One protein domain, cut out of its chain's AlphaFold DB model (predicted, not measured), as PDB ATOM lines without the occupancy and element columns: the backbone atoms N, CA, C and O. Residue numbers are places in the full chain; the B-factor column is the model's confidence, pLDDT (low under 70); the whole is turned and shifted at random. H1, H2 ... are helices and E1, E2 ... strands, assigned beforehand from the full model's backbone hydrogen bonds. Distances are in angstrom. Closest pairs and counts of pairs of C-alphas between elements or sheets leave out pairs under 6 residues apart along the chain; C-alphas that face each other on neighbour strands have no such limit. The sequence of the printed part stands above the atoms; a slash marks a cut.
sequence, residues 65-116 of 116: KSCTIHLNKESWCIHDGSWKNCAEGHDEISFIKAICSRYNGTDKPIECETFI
ATOM      1  N   LYS A  65     -49.380 -15.286   0.979       90.44
ATOM      2  CA  LYS A  65     -50.007 -14.295   0.099       90.44
ATOM      3  C   LYS A  65     -49.310 -14.274  -1.251       90.44
ATOM      4  O   LYS A  65     -48.092 -14.432  -1.316       90.44
ATOM      5  N   SER A  66     -50.074 -14.055  -2.312       85.06
ATOM      6  CA  SER A  66     -49.504 -13.745  -3.618       85.06
ATOM      7  C   SER A  66     -49.537 -12.230  -3.802       85.06
ATOM      8  O   SER A  66     -50.584 -11.640  -3.558       85.06
ATOM      9  N   CYS A  67     -48.451 -11.573  -4.195       90.12
ATOM     10  CA  CYS A  67     -47.120 -12.095  -4.526       90.12
ATOM     11  C   CYS A  67     -46.175 -12.023  -3.308       90.12
ATOM     12  O   CYS A  67     -46.030 -10.959  -2.718       90.12
ATOM     13  N   THR A  68     -45.509 -13.128  -2.945       95.56
ATOM     14  CA  THR A  68     -44.424 -13.155  -1.937       95.56
ATOM     15  C   THR A  68     -43.112 -13.483  -2.639       95.56
ATOM     16  O   THR A  68     -43.012 -14.527  -3.283       95.56
ATOM     17  N   ILE A  69     -42.105 -12.625  -2.495       95.44
ATOM     18  CA  ILE A  69     -40.799 -12.783  -3.138       95.44
ATOM     19  C   ILE A  69     -39.767 -13.165  -2.079       95.44
ATOM     20  O   ILE A  69     -39.677 -12.523  -1.033       95.44
ATOM     21  N   HIS A  70     -38.978 -14.201  -2.369       95.38
ATOM     22  CA  HIS A  70     -37.881 -14.645  -1.516       95.38
ATOM     23  C   HIS A  70     -36.539 -14.479  -2.230       95.38
ATOM     24  O   HIS A  70     -36.416 -14.851  -3.396       95.38
ATOM     25  N   LEU A  71     -35.523 -14.010  -1.508       95.62
ATOM     26  CA  LEU A  71     -34.124 -14.001  -1.936       95.62
ATOM     27  C   LEU A  71     -33.319 -14.863  -0.961       95.62
ATOM     28  O   LEU A  71     -33.420 -14.684   0.246       95.62
ATOM     29  N   ASN A  72     -32.558 -15.841  -1.462       93.62
ATOM     30  CA  ASN A  72     -31.813 -16.803  -0.630       93.62
ATOM     31  C   ASN A  72     -32.655 -17.486   0.470       93.62
ATOM     32  O   ASN A  72     -32.165 -17.749   1.563       93.62
ATOM     33  N   LYS A  73     -33.914 -17.834   0.152       93.19
ATOM     34  CA  LYS A  73     -34.915 -18.429   1.070       93.19
ATOM     35  C   LYS A  73     -35.442 -17.483   2.158       93.19
ATOM     36  O   LYS A  73     -36.268 -17.907   2.961       93.19
ATOM     37  N   GLU A  74     -35.039 -16.218   2.157       93.06
ATOM     38  CA  GLU A  74     -35.543 -15.192   3.070       93.06
ATOM     39  C   GLU A  74     -36.595 -14.327   2.375       93.06
ATOM     40  O   GLU A  74     -36.462 -14.005   1.195       93.06
ATOM     41  N   SER A  75     -37.669 -13.973   3.087       94.00
ATOM     42  CA  SER A  75     -38.730 -13.113   2.547       94.00
ATOM     43  C   SER A  75     -38.180 -11.711   2.300       94.00
ATOM     44  O   SER A  75     -37.791 -11.038   3.249       94.00
ATOM     45  N   TRP A  76     -38.202 -11.259   1.046       96.12
ATOM     46  CA  TRP A  76     -37.696  -9.946   0.642       96.12
ATOM     47  C   TRP A  76     -38.795  -8.880   0.592       96.12
ATOM     48  O   TRP A  76     -38.607  -7.782   1.103       96.12
ATOM     49  N   CYS A  77     -39.940  -9.189  -0.023       96.38
ATOM     50  CA  CYS A  77     -41.030  -8.230  -0.212       96.38
ATOM     51  C   CYS A  77     -42.337  -8.955  -0.574       96.38
ATOM     52  O   CYS A  77     -42.321 -10.027  -1.190       96.38
ATOM     53  N   ILE A  78     -43.477  -8.385  -0.173       95.88
ATOM     54  CA  ILE A  78     -44.815  -8.946  -0.404       95.88
ATOM     55  C   ILE A  78     -45.710  -7.883  -1.043       95.88
ATOM     56  O   ILE A  78     -45.789  -6.764  -0.545       95.88
ATOM     57  N   HIS A  79     -46.446  -8.249  -2.092       94.06
ATOM     58  CA  HIS A  79     -47.466  -7.409  -2.716       94.06
ATOM     59  C   HIS A  79     -48.834  -8.099  -2.684       94.06
ATOM     60  O   HIS A  79     -49.102  -8.977  -3.493       94.06
ATOM     61  N   ASP A  80     -49.699  -7.694  -1.752       90.50
ATOM     62  CA  ASP A  80     -51.058  -8.239  -1.566       90.50
ATOM     63  C   ASP A  80     -52.044  -7.069  -1.464       90.50
ATOM     64  O   ASP A  80     -52.398  -6.623  -0.365       90.50
ATOM     65  N   GLY A  81     -52.350  -6.476  -2.623       90.00
ATOM     66  CA  GLY A  81     -53.067  -5.203  -2.779       90.00
ATOM     67  C   GLY A  81     -52.219  -3.963  -2.463       90.00
ATOM     68  O   GLY A  81     -52.364  -2.936  -3.117       90.00
ATOM     69  N   SER A  82     -51.305  -4.072  -1.499       93.00
ATOM     70  CA  SER A  82     -50.267  -3.084  -1.199       93.00
ATOM     71  C   SER A  82     -48.930  -3.760  -0.892       93.00
ATOM     72  O   SER A  82     -48.888  -4.941  -0.523       93.00
ATOM     73  N   TRP A  83     -47.839  -3.004  -1.043       94.44
ATOM     74  CA  TRP A  83     -46.485  -3.437  -0.699       94.44
ATOM     75  C   TRP A  83     -46.298  -3.529   0.818       94.44
ATOM     76  O   TRP A  83     -46.657  -2.614   1.561       94.44
ATOM     77  N   LYS A  84     -45.747  -4.651   1.286       94.19
ATOM     78  CA  LYS A  84     -45.549  -4.978   2.703       94.19
ATOM     79  C   LYS A  84     -44.202  -5.664   2.889       94.19
ATOM     80  O   LYS A  84     -43.815  -6.503   2.081       94.19
ATOM     81  N   ASN A  85     -43.539  -5.360   4.002       93.19
ATOM     82  CA  ASN A  85     -42.259  -5.961   4.390       93.19
ATOM     83  C   ASN A  85     -41.143  -5.779   3.344       93.19
ATOM     84  O   ASN A  85     -40.336  -6.677   3.167       93.19
ATOM     85  N   CYS A  86     -41.098  -4.630   2.668       95.69
ATOM     86  CA  CYS A  86     -40.139  -4.327   1.598       95.69
ATOM     87  C   CYS A  86     -39.095  -3.307   2.082       95.69
ATOM     88  O   CYS A  86     -39.012  -2.194   1.567       95.69
ATOM     89  N   ALA A  87     -38.357  -3.642   3.148       95.62
ATOM     90  CA  ALA A  87     -37.415  -2.714   3.791       95.62
ATOM     91  C   ALA A  87     -36.254  -2.301   2.866       95.62
ATOM     92  O   ALA A  87     -35.740  -1.194   2.981       95.62
ATOM     93  N   GLU A  88     -35.881  -3.178   1.934       95.12
ATOM     94  CA  GLU A  88     -34.861  -2.934   0.906       95.12
ATOM     95  C   GLU A  88     -35.430  -2.250  -0.352       95.12
ATOM     96  O   GLU A  88     -34.724  -2.142  -1.348       95.12
ATOM     97  N   GLY A  89     -36.689  -1.796  -0.311       95.69
ATOM     98  CA  GLY A  89     -37.426  -1.243  -1.447       95.69
ATOM     99  C   GLY A  89     -38.275  -2.288  -2.178       95.69
ATOM    100  O   GLY A  89     -38.214  -3.481  -1.886       95.69
ATOM    101  N   HIS A  90     -39.128  -1.825  -3.094       95.38
ATOM    102  CA  HIS A  90     -40.066  -2.674  -3.845       95.38
ATOM    103  C   HIS A  90     -40.043  -2.428  -5.361       95.38
ATOM    104  O   HIS A  90     -40.760  -3.090  -6.109       95.38
ATOM    105  N   ASP A  91     -39.283  -1.434  -5.817       94.94
ATOM    106  CA  ASP A  91     -39.075  -1.152  -7.234       94.94
ATOM    107  C   ASP A  91     -38.005  -2.076  -7.847       94.94
ATOM    108  O   ASP A  91     -37.323  -2.838  -7.158       94.94
ATOM    109  N   GLU A  92     -37.870  -2.005  -9.168       94.00
ATOM    110  CA  GLU A  92     -36.930  -2.816  -9.944       94.00
ATOM    111  C   GLU A  92     -35.468  -2.598  -9.528       94.00
ATOM    112  O   GLU A  92     -34.727  -3.566  -9.353       94.00
ATOM    113  N   ILE A  93     -35.051  -1.346  -9.311       95.00
ATOM    114  CA  ILE A  93     -33.668  -1.016  -8.941       95.00
ATOM    115  C   ILE A  93     -33.354  -1.601  -7.562       95.00
ATOM    116  O   ILE A  93     -32.306  -2.217  -7.365       95.00
ATOM    117  N   SER A  94     -34.281  -1.451  -6.617       95.88
ATOM    118  CA  SER A  94     -34.209  -2.048  -5.283       95.88
ATOM    119  C   SER A  94     -34.075  -3.575  -5.347       95.88
ATOM    120  O   SER A  94     -33.250  -4.158  -4.639       95.88
ATOM    121  N   PHE A  95     -34.816  -4.228  -6.247       95.56
ATOM    122  CA  PHE A  95     -34.720  -5.673  -6.454       95.56
ATOM    123  C   PHE A  95     -33.358  -6.102  -7.019       95.56
ATOM    124  O   PHE A  95     -32.738  -7.027  -6.489       95.56
ATOM    125  N   ILE A  96     -32.846  -5.402  -8.039       95.56
ATOM    126  CA  ILE A  96     -31.520  -5.667  -8.622       95.56
ATOM    127  C   ILE A  96     -30.432  -5.507  -7.555       95.56
ATOM    128  O   ILE A  96     -29.615  -6.409  -7.368       95.56
ATOM    129  N   LYS A  97     -30.458  -4.412  -6.785       95.31
ATOM    130  CA  LYS A  97     -29.514  -4.173  -5.680       95.31
ATOM    131  C   LYS A  97     -29.546  -5.292  -4.643       95.31
ATOM    132  O   LYS A  97     -28.487  -5.759  -4.223       95.31
ATOM    133  N   ALA A  98     -30.739  -5.743  -4.258       96.00
ATOM    134  CA  ALA A  98     -30.915  -6.815  -3.284       96.00
ATOM    135  C   ALA A  98     -30.362  -8.165  -3.780       96.00
ATOM    136  O   ALA A  98     -29.825  -8.936  -2.981       96.00
ATOM    137  N   ILE A  99     -30.460  -8.453  -5.081       95.88
ATOM    138  CA  ILE A  99     -29.839  -9.637  -5.697       95.88
ATOM    139  C   ILE A  99     -28.316  -9.485  -5.725       95.88
ATOM    140  O   ILE A  99     -27.600 -10.375  -5.266       95.88
ATOM    141  N   CYS A 100     -27.815  -8.356  -6.225       95.25
ATOM    142  CA  CYS A 100     -26.384  -8.102  -6.379       95.25
ATOM    143  C   CYS A 100     -25.634  -8.102  -5.040       95.25
ATOM    144  O   CYS A 100     -24.533  -8.645  -4.962       95.25
ATOM    145  N   SER A 101     -26.239  -7.573  -3.970       94.00
ATOM    146  CA  SER A 101     -25.657  -7.596  -2.618       94.00
ATOM    147  C   SER A 101     -25.538  -9.008  -2.035       94.00
ATOM    148  O   SER A 101     -24.688  -9.256  -1.182       94.00
ATOM    149  N   ARG A 102     -26.368  -9.945  -2.509       94.88
ATOM    150  CA  ARG A 102     -26.391 -11.356  -2.093       94.88
ATOM    151  C   ARG A 102     -25.580 -12.269  -3.013       94.88
ATOM    152  O   ARG A 102     -25.432 -13.458  -2.717       94.88
ATOM    153  N   TYR A 103     -25.077 -11.744  -4.127       94.50
ATOM    154  CA  TYR A 103     -24.314 -12.505  -5.101       94.50
ATOM    155  C   TYR A 103     -22.820 -12.496  -4.757       94.50
ATOM    156  O   TYR A 103     -22.124 -11.492  -4.908       94.50
ATOM    157  N   ASN A 104     -22.312 -13.655  -4.331       93.44
ATOM    158  CA  ASN A 104     -20.915 -13.830  -3.917       93.44
ATOM    159  C   ASN A 104     -19.964 -14.202  -5.071       93.44
ATOM    160  O   ASN A 104     -18.797 -14.503  -4.827       93.44
ATOM    161  N   GLY A 105     -20.448 -14.223  -6.317       92.38
ATOM    162  CA  GLY A 105     -19.597 -14.467  -7.478       92.38
ATOM    163  C   GLY A 105     -18.638 -13.304  -7.737       92.38
ATOM    164  O   GLY A 105     -18.935 -12.139  -7.448       92.38
ATOM    165  N   THR A 106     -17.465 -13.634  -8.274       91.56
ATOM    166  CA  THR A 106     -16.440 -12.650  -8.647       91.56
ATOM    167  C   THR A 106     -16.770 -11.935  -9.953       91.56
ATOM    168  O   THR A 106     -16.428 -10.769 -10.093       91.56
ATOM    169  N   ASP A 107     -17.440 -12.622 -10.877       94.19
ATOM    170  CA  ASP A 107     -17.880 -12.083 -12.165       94.19
ATOM    171  C   ASP A 107     -19.325 -11.589 -12.030       94.19
ATOM    172  O   ASP A 107     -20.264 -12.388 -12.025       94.19
ATOM    173  N   LYS A 108     -19.497 -10.286 -11.780       92.19
ATOM    174  CA  LYS A 108     -20.822  -9.685 -11.593       92.19
ATOM    175  C   LYS A 108     -21.326  -9.091 -12.913       92.19
ATOM    176  O   LYS A 108     -20.542  -8.479 -13.630       92.19
ATOM    177  N   PRO A 109     -22.632  -9.206 -13.215       92.88
ATOM    178  CA  PRO A 109     -23.236  -8.480 -14.328       92.88
ATOM    179  C   PRO A 109     -23.081  -6.961 -14.174       92.88
ATOM    180  O   PRO A 109     -23.047  -6.453 -13.050       92.88
ATOM    181  N   ILE A 110     -23.063  -6.229 -15.291       93.38
ATOM    182  CA  ILE A 110     -22.927  -4.760 -15.308       93.38
ATOM    183  C   ILE A 110     -24.054  -4.054 -14.542       93.38
ATOM    184  O   ILE A 110     -23.863  -2.985 -13.960       93.38
ATOM    185  N   GLU A 111     -25.228  -4.676 -14.461       92.31
ATOM    186  CA  GLU A 111     -26.363  -4.201 -13.677       92.31
ATOM    187  C   GLU A 111     -26.028  -4.128 -12.180       92.31
ATOM    188  O   GLU A 111     -26.564  -3.280 -11.474       92.31
ATOM    189  N   CYS A 112     -25.092  -4.947 -11.686       93.00
ATOM    190  CA  CYS A 112     -24.606  -4.860 -10.309       93.00
ATOM    191  C   CYS A 112     -23.608  -3.719 -10.072       93.00
ATOM    192  O   CYS A 112     -23.334  -3.392  -8.918       93.00
ATOM    193  N   GLU A 113     -23.077  -3.116 -11.133       87.06
ATOM    194  CA  GLU A 113     -22.119  -2.005 -11.074       87.06
ATOM    195  C   GLU A 113     -22.797  -0.657 -11.346       87.06
ATOM    196  O   GLU A 113     -22.393   0.370 -10.810       87.06
ATOM    197  N   THR A 114     -23.872  -0.668 -12.141       79.81
ATOM    198  CA  THR A 114     -24.571   0.531 -12.635       79.81
ATOM    199  C   THR A 114     -25.277   1.337 -11.539       79.81
ATOM    200  O   THR A 114     -25.495   2.535 -11.703       79.81
ATOM    201  N   PHE A 115     -25.658   0.705 -10.424       65.69
ATOM    202  CA  PHE A 115     -26.505   1.332  -9.398       65.69
ATOM    203  C   PHE A 115     -25.794   1.616  -8.064       65.69
ATOM    204  O   PHE A 115     -26.481   1.802  -7.046       65.69
ATOM    205  N   ILE A 116     -24.455   1.628  -8.064       55.72
ATOM    206  CA  ILE A 116     -23.618   2.074  -6.936       55.72
ATOM    207  C   ILE A 116     -23.614   3.601  -6.863       55.72
ATOM    208  O   ILE A 116     -23.363   4.245  -7.905       55.72
TER     209      ILE A 116
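This is residues 65 to 116 of the 116 residues of the protein "Hypothetical protein" of Adineta steineri (UniProt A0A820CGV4). An elongated row of parts has a small three-stranded sheet, E1, E2 and E3, at one end, helix H1 in the middle grazing that sheet, and the one-turn helix H2 beyond it at the other end. After H1 the chain loops out through residues 103 to 110 and folds back, so that H2 packs on H1, well away from the sheet. The printed part has 52 residues, with three named strands and then two named helices, in the order E1 E2 E3 H1 H2; the sheet's order is E1 - E2 - E3, antiparallel throughout, and the class is mixed, helices and strands. The whole is only just loose, close to compact, with a radius of gyration of the C-alphas of 12.0 A and spans of 36 by 20 by 14 A.

Strand E1 is residues 68 to 71, beginning at C-alpha 68 at (-44.424, -13.155, -1.937). Strand E2, residues 74 to 80, is the longest strand, 17.6 A from first to last C-alpha. Strand E3 is residues 82 to 84, 6.4 A long. Helix H1 is residues 92 to 102, 15.7 A long, beginning at C-alpha 92 at (-36.930, -2.816, -9.944). Helix H2 is residues 111 to 114, 5.2 A long, ending at C-alpha 114 at (-24.571, 0.531, -12.635).

E1, E2 and E3 form a meander, each strand the antiparallel neighbour of the one before. E1 and E2 are a hairpin with an angle of 158 degrees between their directions; N 69 and O 77 are 2.9 A apart and N 76 and O 69 are 2.8 A apart, within hydrogen-bond range. E2 and E3 are a hairpin at 160 degrees, with N 84 and O 78 at 2.8 A. The pairing is staggered: E2 pairs with E1 over residues 74 to 78 and with E3 over residues 78 to 80. E1 and E3 are edge strands and are apart. H1 only grazes the sheet, with its residues 95 to 102; the closest C-alphas of E1 and H1 are those of Leu 71 and Ile 99, 7.2 A apart. H1 and H2 touch, their closest C-alphas being those of Cys 100 and Cys 112, 5.4 A apart. H2 is not on the sheet. In H1, 6 of 7 O i to N i+4 pairs are within hydrogen-bond range; H2 is too short for such a pair.

The C-alphas farthest apart are those of Gly 81 and Thr 106, at 37.8 A. The printed part has no cut and ends at residue 116, the chain's last residue. The links E1 to E2 and E2 to E3 are tight, E3 to H1 and H1 to H2 are short, and no link is long. The mean pLDDT of the printed part is 92.3, with residues 115 to 116 under 70.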